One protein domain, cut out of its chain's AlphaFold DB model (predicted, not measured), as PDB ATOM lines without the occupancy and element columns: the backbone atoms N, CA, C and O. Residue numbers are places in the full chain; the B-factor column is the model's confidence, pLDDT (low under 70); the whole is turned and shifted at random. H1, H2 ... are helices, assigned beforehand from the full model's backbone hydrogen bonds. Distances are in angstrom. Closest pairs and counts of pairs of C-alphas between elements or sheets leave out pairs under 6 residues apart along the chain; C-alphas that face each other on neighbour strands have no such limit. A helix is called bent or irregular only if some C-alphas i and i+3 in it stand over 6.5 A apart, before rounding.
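This is residues 260 to 332 of the 417 residues of the protein "CCHC-type domain-containing protein" of Thalassiosira oceanica (UniProt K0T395). Two separate helices lie along a long, loose shape: H1 makes one end, with residues 260 to 266 sticking out, and H2 lies toward the other end and runs back in the direction of H1. Between them the chain loops through residues 277 to 302 beside H2, and after H2 the tail, residues 316 to 332, folds back beside the later part of H1. The printed part has 73 residues with two named helices, H1 then H2, and no named strand; the class is all helix, though only 30 of the 73 residues are in named elements. The whole is loose, with a radius of gyration of the C-alphas of 14.2 A, and elongated, with spans of 48 by 26 by 16 A.

H1, residues 260 to 276, is the longest helix, and its residues 260 to 266 stand free. H2, residues 303 to 315, is apart from H1: no C-alpha of the one is within 8 A of the other. The two are joined by a long link of 26 residues. In H1 and H2 every O i to N i+4 pair is within hydrogen-bond range.

H1 runs from Glu 260, C-alpha at (153.973, 177.430, 161.333), to Lys 276, C-alpha at (153.874, 191.397, 181.249), 24.3 A from first to last C-alpha. H2 runs from Glu 303 to Asp 315, whose C-alpha is at (138.848, 195.884, 175.798), and measures 18.4 A. Neither helix is bent.

The two C-alphas farthest apart are those of Asp 261 and Cys 301, at 48.3 A. The C-alphas of residues 316 to 332 lie 2 to 16 A from the mean of all C-alphas, and those of residues 277 to 302 lie 6 to 22 A from it. The printed part has no cut. Its mean pLDDT is 90.8, and residues 279 to 280 of the model are under 70.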
ATOM      1  N   GLU A 260     155.180 177.483 160.513       96.81
ATOM      2  CA  GLU A 260     153.973 177.430 161.333       96.81
ATOM      3  C   GLU A 260     154.288 177.331 162.832       96.81
ATOM      4  O   GLU A 260     153.785 178.146 163.611       96.81
ATOM      5  N   ASP A 261     155.187 176.431 163.245       97.06
ATOM      6  CA  ASP A 261     155.618 176.324 164.648       97.06
ATOM      7  C   ASP A 261     156.265 177.623 165.129       97.06
ATOM      8  O   ASP A 261     155.973 178.123 166.223       97.06
ATOM      9  N   ARG A 262     157.097 178.225 164.274       96.31
ATOM     10  CA  ARG A 262     157.746 179.502 164.548       96.31
ATOM     11  C   ARG A 262     156.725 180.619 164.725       96.31
ATOM     12  O   ARG A 262     156.841 181.399 165.676       96.31
ATOM     13  N   LYS A 263     155.710 180.697 163.862       96.25
ATOM     14  CA  LYS A 263     154.615 181.667 163.984       96.25
ATOM     15  C   LYS A 263     153.849 181.469 165.293       96.25
ATOM     16  O   LYS A 263     153.702 182.426 166.057       96.25
ATOM     17  N   LEU A 264     153.456 180.235 165.612       96.31
ATOM     18  CA  LEU A 264     152.767 179.898 166.864       96.31
ATOM     19  C   LEU A 264     153.601 180.276 168.097       96.31
ATOM     20  O   LEU A 264     153.083 180.852 169.063       96.31
ATOM     21  N   ARG A 265     154.912 180.013 168.064       96.88
ATOM     22  CA  ARG A 265     155.855 180.417 169.114       96.88
ATOM     23  C   ARG A 265     155.929 181.935 169.256       96.88
ATOM     24  O   ARG A 265     155.898 182.441 170.384       96.88
ATOM     25  N   LEU A 266     156.046 182.674 168.153       95.31
ATOM     26  CA  LEU A 266     156.103 184.138 168.164       95.31
ATOM     27  C   LEU A 266     154.808 184.743 168.714       95.31
ATOM     28  O   LEU A 266     154.871 185.613 169.583       95.31
ATOM     29  N   GLU A 267     153.646 184.226 168.317       94.19
ATOM     30  CA  GLU A 267     152.341 184.632 168.848       94.19
ATOM     31  C   GLU A 267     152.207 184.333 170.349       94.19
ATOM     32  O   GLU A 267     151.758 185.178 171.131       94.19
ATOM     33  N   ALA A 268     152.642 183.153 170.805       92.25
ATOM     34  CA  ALA A 268     152.679 182.814 172.228       92.25
ATOM     35  C   ALA A 268     153.597 183.759 173.026       92.25
ATOM     36  O   ALA A 268     153.241 184.218 174.119       92.25
ATOM     37  N   ASN A 269     154.757 184.109 172.470       94.06
ATOM     38  CA  ASN A 269     155.703 185.028 173.096       94.06
ATOM     39  C   ASN A 269     155.212 186.482 173.091       94.06
ATOM     40  O   ASN A 269     155.424 187.185 174.084       94.06
ATOM     41  N   ALA A 270     154.509 186.916 172.043       91.56
ATOM     42  CA  ALA A 270     153.850 188.217 171.975       91.56
ATOM     43  C   ALA A 270     152.744 188.326 173.033       91.56
ATOM     44  O   ALA A 270     152.738 189.274 173.820       91.56
ATOM     45  N   ARG A 271     151.888 187.301 173.156       89.88
ATOM     46  CA  ARG A 271     150.898 187.196 174.242       89.88
ATOM     47  C   ARG A 271     151.562 187.287 175.613       89.88
ATOM     48  O   ARG A 271     151.171 188.095 176.450       89.88
ATOM     49  N   ARG A 272     152.646 186.544 175.845       90.19
ATOM     50  CA  ARG A 272     153.415 186.650 177.093       90.19
ATOM     51  C   ARG A 272     153.963 188.059 177.340       90.19
ATOM     52  O   ARG A 272     153.955 188.519 178.482       90.19
ATOM     53  N   ALA A 273     154.506 188.713 176.316       90.00
ATOM     54  CA  ALA A 273     155.033 190.070 176.428       90.00
ATOM     55  C   ALA A 273     153.917 191.056 176.794       90.00
ATOM     56  O   ALA A 273     154.084 191.842 177.726       90.00
ATOM     57  N   ASN A 274     152.758 190.931 176.148       87.00
ATOM     58  CA  ASN A 274     151.555 191.697 176.445       87.00
ATOM     59  C   ASN A 274     151.066 191.458 177.881       87.00
ATOM     60  O   ASN A 274     150.874 192.418 178.616       87.00
ATOM     61  N   ALA A 275     151.007 190.207 178.346       86.44
ATOM     62  CA  ALA A 275     150.658 189.867 179.730       86.44
ATOM     63  C   ALA A 275     151.621 190.474 180.775       86.44
ATOM     64  O   ALA A 275     151.255 190.698 181.929       86.44
ATOM     65  N   LYS A 276     152.882 190.729 180.393       85.69
ATOM     66  CA  LYS A 276     153.874 191.397 181.249       85.69
ATOM     67  C   LYS A 276     153.772 192.918 181.225       85.69
ATOM     68  O   LYS A 276     154.295 193.545 182.152       85.69
ATOM     69  N   ARG A 277     153.155 193.516 180.199       83.25
ATOM     70  CA  ARG A 277     152.913 194.960 180.166       83.25
ATOM     71  C   ARG A 277     151.936 195.274 181.289       83.25
ATOM     72  O   ARG A 277     150.762 194.934 181.242       83.25
ATOM     73  N   ARG A 278     152.443 195.890 182.356       70.88
ATOM     74  CA  ARG A 278     151.574 196.477 183.376       70.88
ATOM     75  C   ARG A 278     150.797 197.616 182.718       70.88
ATOM     76  O   ARG A 278     151.364 198.314 181.881       70.88
ATOM     77  N   PHE A 279     149.572 197.869 183.177       66.94
ATOM     78  CA  PHE A 279     148.767 199.032 182.769       66.94
ATOM     79  C   PHE A 279     149.537 200.364 182.799       66.94
ATOM     80  O   PHE A 279     149.209 201.279 182.060       66.94
ATOM     81  N   ALA A 280     150.578 200.476 183.633       67.44
ATOM     82  CA  ALA A 280     151.421 201.665 183.726       67.44
ATOM     83  C   ALA A 280     152.295 201.942 182.485       67.44
ATOM     84  O   ALA A 280     152.789 203.053 182.372       67.44
ATOM     85  N   ASN A 281     152.492 200.970 181.585       79.19
ATOM     86  CA  ASN A 281     153.396 201.085 180.431       79.19
ATOM     87  C   ASN A 281     152.660 201.073 179.079       79.19
ATOM     88  O   ASN A 281     153.298 200.869 178.047       79.19
ATOM     89  N   MET A 282     151.331 201.210 179.073       83.38
ATOM     90  CA  MET A 282     150.565 201.353 177.834       83.38
ATOM     91  C   MET A 282     150.273 202.836 177.571       83.38
ATOM     92  O   MET A 282     149.998 203.553 178.536       83.38
ATOM     93  N   PRO A 283     150.318 203.290 176.305       90.56
ATOM     94  CA  PRO A 283     149.818 204.608 175.929       90.56
ATOM     95  C   PRO A 283     148.363 204.773 176.374       90.56
ATOM     96  O   PRO A 283     147.546 203.860 176.223       90.56
ATOM     97  N   CYS A 284     148.034 205.920 176.956       92.56
ATOM     98  CA  CYS A 284     146.670 206.249 177.322       92.56
ATOM     99  C   CYS A 284     145.843 206.505 176.059       92.56
ATOM    100  O   CYS A 284     146.193 207.362 175.264       92.56
ATOM    101  N   ILE A 285     144.690 205.845 175.921       94.69
ATOM    102  CA  ILE A 285     143.816 205.966 174.736       94.69
ATOM    103  C   ILE A 285     143.226 207.369 174.495       94.69
ATOM    104  O   ILE A 285     142.507 207.556 173.519       94.69
ATOM    105  N   LEU A 286     143.447 208.322 175.406       95.94
ATOM    106  CA  LEU A 286     142.950 209.696 175.290       95.94
ATOM    107  C   LEU A 286     144.022 210.677 174.800       95.94
ATOM    108  O   LEU A 286     143.683 211.625 174.101       95.94
ATOM    109  N   CYS A 287     145.288 210.480 175.181       96.00
ATOM    110  CA  CYS A 287     146.376 211.433 174.917       96.00
ATOM    111  C   CYS A 287     147.660 210.796 174.365       96.00
ATOM    112  O   CYS A 287     148.637 211.507 174.162       96.00
ATOM    113  N   ASP A 288     147.694 209.472 174.194       94.06
ATOM    114  CA  ASP A 288     148.849 208.670 173.768       94.06
ATOM    115  C   ASP A 288     150.095 208.727 174.681       94.06
ATOM    116  O   ASP A 288     151.117 208.100 174.391       94.06
ATOM    117  N   GLU A 289     150.020 209.386 175.842       95.00
ATOM    118  CA  GLU A 289     151.100 209.404 176.837       95.00
ATOM    119  C   GLU A 289     151.103 208.158 177.741       95.00
ATOM    120  O   GLU A 289     150.076 207.521 177.987       95.00
ATOM    121  N   ILE A 290     152.271 207.799 178.289       92.25
ATOM    122  CA  ILE A 290     152.432 206.622 179.159       92.25
ATOM    123  C   ILE A 290     152.024 206.963 180.597       92.25
ATOM    124  O   ILE A 290     152.846 207.357 181.427       92.25
ATOM    125  N   HIS A 291     150.746 206.772 180.915       91.06
ATOM    126  CA  HIS A 291     150.238 206.822 182.284       91.06
ATOM    127  C   HIS A 291     148.944 206.001 182.434       91.06
ATOM    128  O   HIS A 291     148.240 205.737 181.458       91.06
ATOM    129  N   PRO A 292     148.548 205.622 183.667       90.81
ATOM    130  CA  PRO A 292     147.238 205.021 183.896       90.81
ATOM    131  C   PRO A 292     146.120 205.951 183.415       90.81
ATOM    132  O   PRO A 292     146.130 207.138 183.737       90.81
ATOM    133  N   ILE A 293     145.114 205.417 182.720       92.88
ATOM    134  CA  ILE A 293     143.982 206.208 182.203       92.88
ATOM    135  C   ILE A 293     143.232 206.979 183.298       92.88
ATOM    136  O   ILE A 293     142.799 208.106 183.090       92.88
ATOM    137  N   LYS A 294     143.186 206.422 184.516       92.75
ATOM    138  CA  LYS A 294     142.607 207.064 185.710       92.75
ATOM    139  C   LYS A 294     143.337 208.344 186.144       92.75
ATOM    140  O   LYS A 294     142.832 209.054 187.004       92.75
ATOM    141  N   LYS A 295     144.539 208.592 185.617       94.62
ATOM    142  CA  LYS A 295     145.370 209.772 185.890       94.62
ATOM    143  C   LYS A 295     145.480 210.709 184.679       94.62
ATOM    144  O   LYS A 295     146.264 211.648 184.738       94.62
ATOM    145  N   CYS A 296     144.751 210.446 183.590       95.88
ATOM    146  CA  CYS A 296     144.782 211.297 182.404       95.88
ATOM    147  C   CYS A 296     144.130 212.653 182.693       95.88
ATOM    148  O   CYS A 296     143.021 212.693 183.223       95.88
ATOM    149  N   SER A 297     144.781 213.746 182.296       97.44
ATOM    150  CA  SER A 297     144.208 215.097 182.363       97.44
ATOM    151  C   SER A 297     143.037 215.297 181.395       97.44
ATOM    152  O   SER A 297     142.196 216.155 181.640       97.44
ATOM    153  N   LEU A 298     142.961 214.491 180.330       97.38
ATOM    154  CA  LEU A 298     141.867 214.499 179.354       97.38
ATOM    155  C   LEU A 298     140.688 213.597 179.757       97.38
ATOM    156  O   LEU A 298     139.771 213.402 178.965       97.38
ATOM    157  N   LEU A 299     140.707 213.003 180.957       97.38
ATOM    158  CA  LEU A 299     139.599 212.176 181.428       97.38
ATOM    159  C   LEU A 299     138.379 213.074 181.740       97.38
ATOM    160  O   LEU A 299     138.504 213.969 182.580       97.38
ATOM    161  N   PRO A 300     137.206 212.851 181.118       96.94
ATOM    162  CA  PRO A 300     136.037 213.709 181.297       96.94
ATOM    163  C   PRO A 300     135.492 213.647 182.728       96.94
ATOM    164  O   PRO A 300     135.680 212.665 183.447       96.94
ATOM    165  N   CYS A 301     134.794 214.701 183.159       96.38
ATOM    166  CA  CYS A 301     134.166 214.735 184.484       96.38
ATOM    167  C   CYS A 301     132.887 213.883 184.553       96.38
ATOM    168  O   CYS A 301     132.561 213.368 185.626       96.38
ATOM    169  N   ASP A 302     132.185 213.706 183.429       97.56
ATOM    170  CA  ASP A 302     130.963 212.902 183.354       97.56
ATOM    171  C   ASP A 302     131.230 211.432 183.719       97.56
ATOM    172  O   ASP A 302     132.246 210.845 183.340       97.56
ATOM    173  N   GLU A 303     130.353 210.831 184.521       96.44
ATOM    174  CA  GLU A 303     130.530 209.446 184.978       96.44
ATOM    175  C   GLU A 303     130.253 208.417 183.883       96.44
ATOM    176  O   GLU A 303     130.968 207.414 183.800       96.44
ATOM    177  N   SER A 304     129.261 208.669 183.028       96.00
ATOM    178  CA  SER A 304     128.871 207.745 181.960       96.00
ATOM    179  C   SER A 304     129.957 207.680 180.888       96.00
ATOM    180  O   SER A 304     130.351 206.596 180.459       96.00
ATOM    181  N   GLU A 305     130.510 208.835 180.513       96.38
ATOM    182  CA  GLU A 305     131.613 208.931 179.559       96.38
ATOM    183  C   GLU A 305     132.895 208.282 180.104       96.38
ATOM    184  O   GLU A 305     133.549 207.502 179.406       96.38
ATOM    185  N   ARG A 306     133.226 208.510 181.386       96.38
ATOM    186  CA  ARG A 306     134.351 207.823 182.049       96.38
ATOM    187  C   ARG A 306     134.190 206.311 182.042       96.38
ATOM    188  O   ARG A 306     135.164 205.599 181.796       96.38
ATOM    189  N   PHE A 307     132.986 205.820 182.325       95.94
ATOM    190  CA  PHE A 307     132.699 204.392 182.322       95.94
ATOM    191  C   PHE A 307     132.928 203.778 180.935       95.94
ATOM    192  O   PHE A 307     133.598 202.750 180.824       95.94
ATOM    193  N   GLU A 308     132.462 204.441 179.875       96.25
ATOM    194  CA  GLU A 308     132.666 203.996 178.494       96.25
ATOM    195  C   GLU A 308     134.150 203.979 178.102       96.25
ATOM    196  O   GLU A 308     134.644 203.010 177.522       96.25
ATOM    197  N   ILE A 309     134.895 205.020 178.476       95.00
ATOM    198  CA  ILE A 309     136.342 205.110 178.253       95.00
ATOM    199  C   ILE A 309     137.081 203.976 178.972       95.00
ATOM    200  O   ILE A 309     137.967 203.349 178.389       95.00
ATOM    201  N   PHE A 310     136.725 203.678 180.224       94.12
ATOM    202  CA  PHE A 310     137.336 202.572 180.961       94.12
ATOM    203  C   PHE A 310     136.998 201.213 180.355       94.12
ATOM    204  O   PHE A 310     137.893 200.376 180.280       94.12
ATOM    205  N   ARG A 311     135.767 201.013 179.874       92.19
ATOM    206  CA  ARG A 311     135.376 199.792 179.157       92.19
ATOM    207  C   ARG A 311     136.214 199.605 177.893       92.19
ATOM    208  O   ARG A 311     136.846 198.569 177.734       92.19
ATOM    209  N   ARG A 312     136.331 200.644 177.059       92.50
ATOM    210  CA  ARG A 312     137.189 200.619 175.860       92.50
ATOM    211  C   ARG A 312     138.656 200.362 176.201       92.50
ATOM    212  O   ARG A 312     139.336 199.626 175.495       92.50
ATOM    213  N   ALA A 313     139.160 200.966 177.277       90.75
ATOM    214  CA  ALA A 313     140.524 200.726 177.737       90.75
ATOM    215  C   ALA A 313     140.721 199.285 178.231       90.75
ATOM    216  O   ALA A 313     141.784 198.714 178.002       90.75
ATOM    217  N   GLU A 314     139.723 198.693 178.890       89.00
ATOM    218  CA  GLU A 314     139.720 197.286 179.301       89.00
ATOM    219  C   GLU A 314     139.722 196.351 178.081       89.00
ATOM    220  O   GLU A 314     140.544 195.438 178.031       89.00
ATOM    221  N   ASP A 315     138.913 196.644 177.058       89.75
ATOM    222  CA  ASP A 315     138.848 195.884 175.798       89.75
ATOM    223  C   ASP A 315     140.168 195.931 175.004       89.75
ATOM    224  O   ASP A 315     140.523 194.994 174.290       89.75
ATOM    225  N   LEU A 316     140.935 197.011 175.147       89.31
ATOM    226  CA  LEU A 316     142.262 197.160 174.545       89.31
ATOM    227  C   LEU A 316     143.393 196.658 175.449       89.31
ATOM    228  O   LEU A 316     144.554 196.626 175.035       89.31
ATOM    229  N   SER A 317     143.089 196.277 176.690       87.81
ATOM    230  CA  SER A 317     144.099 195.824 177.636       87.81
ATOM    231  C   SER A 317     144.366 194.332 177.480       87.81
ATOM    232  O   SER A 317     143.430 193.534 177.405       87.81
ATOM    233  N   PRO A 318     145.640 193.908 177.454       89.81
ATOM    234  CA  PRO A 318     145.954 192.496 177.439       89.81
ATOM    235  C   PRO A 318     145.632 191.875 178.792       89.81
ATOM    236  O   PRO A 318     146.007 192.392 179.849       89.81
ATOM    237  N   CYS A 319     145.001 190.708 178.768       88.50
ATOM    238  CA  CYS A 319     144.814 189.907 179.958       88.50
ATOM    239  C   CYS A 319     146.170 189.575 180.585       88.50
ATOM    240  O   CYS A 319     147.042 188.976 179.955       88.50
ATOM    241  N   TRP A 320     146.352 189.894 181.862       85.88
ATOM    242  CA  TRP A 320     147.607 189.621 182.569       85.88
ATOM    243  C   TRP A 320     147.921 188.119 182.708       85.88
ATOM    244  O   TRP A 320     149.070 187.765 182.976       85.88
ATOM    245  N   ARG A 321     146.922 187.236 182.533       87.25
ATOM    246  CA  ARG A 321     147.065 185.776 182.654       87.25
ATOM    247  C   ARG A 321     147.410 185.100 181.328       87.25
ATOM    248  O   ARG A 321     148.343 184.304 181.301       87.25
ATOM    249  N   CYS A 322     146.690 185.416 180.247       87.62
ATOM    250  CA  CYS A 322     146.877 184.777 178.937       87.62
ATOM    251  C   CYS A 322     147.541 185.686 177.886       87.62
ATOM    252  O   CYS A 322     148.130 185.170 176.942       87.62
ATOM    253  N   GLY A 323     147.498 187.012 178.057       88.19
ATOM    254  CA  GLY A 323     148.063 187.996 177.129       88.19
ATOM    255  C   GLY A 323     147.164 188.427 175.972       88.19
ATOM    256  O   GLY A 323     147.593 189.246 175.160       88.19
ATOM    257  N   GLU A 324     145.959 187.872 175.881       89.12
ATOM    258  CA  GLU A 324     144.968 188.180 174.846       89.12
ATOM    259  C   GLU A 324     144.285 189.526 175.127       89.12
ATOM    260  O   GLU A 324     143.983 189.839 176.281       89.12
ATOM    261  N   LEU A 325     144.100 190.348 174.089       86.94
ATOM    262  CA  LEU A 325     143.501 191.683 174.208       86.94
ATOM    263  C   LEU A 325     141.999 191.573 174.492       86.94
ATOM    264  O   LEU A 325     141.316 190.770 173.864       86.94
ATOM    265  N   GLY A 326     141.510 192.347 175.462       86.56
ATOM    266  CA  GLY A 326     140.092 192.396 175.842       86.56
ATOM    267  C   GLY A 326     139.577 191.152 176.564       86.56
ATOM    268  O   GLY A 326     138.399 191.061 176.909       86.56
ATOM    269  N   HIS A 327     140.451 190.180 176.827       88.69
ATOM    270  CA  HIS A 327     140.072 188.949 177.506       88.69
ATOM    271  C   HIS A 327     139.973 189.168 179.015       88.69
ATOM    272  O   HIS A 327     140.936 189.565 179.677       88.69
ATOM    273  N   LYS A 328     138.807 188.876 179.591       87.69
ATOM    274  CA  LYS A 328     138.596 188.976 181.037       87.69
ATOM    275  C   LYS A 328     139.175 187.766 181.759       87.69
ATOM    276  O   LYS A 328     139.242 186.656 181.229       87.69
ATOM    277  N   LYS A 329     139.569 187.955 183.020       84.44
ATOM    278  CA  LYS A 329     140.168 186.891 183.846       84.44
ATOM    279  C   LYS A 329     139.247 185.671 183.957       84.44
ATOM    280  O   LYS A 329     139.727 184.541 183.987       84.44
ATOM    281  N   GLU A 330     137.943 185.906 184.021       88.00
ATOM    282  CA  GLU A 330     136.898 184.891 184.155       88.00
ATOM    283  C   GLU A 330     136.747 184.052 182.881       88.00
ATOM    284  O   GLU A 330     136.311 182.905 182.950       88.00
ATOM    285  N   GLN A 331     137.147 184.608 181.733       89.06
ATOM    286  CA  GLN A 331     137.112 183.951 180.427       89.06
ATOM    287  C   GLN A 331     138.383 183.122 180.155       89.06
ATOM    288  O   GLN A 331     138.416 182.332 179.212       89.06
ATOM    289  N   CYS A 332     139.436 183.266 180.969       86.81
ATOM    290  CA  CYS A 332     140.633 182.431 180.866       86.81
ATOM    291  C   CYS A 332     140.334 180.981 181.263       86.81
ATOM    292  O   CYS A 332     139.761 180.727 182.325       86.81
TER     293      CYS A 332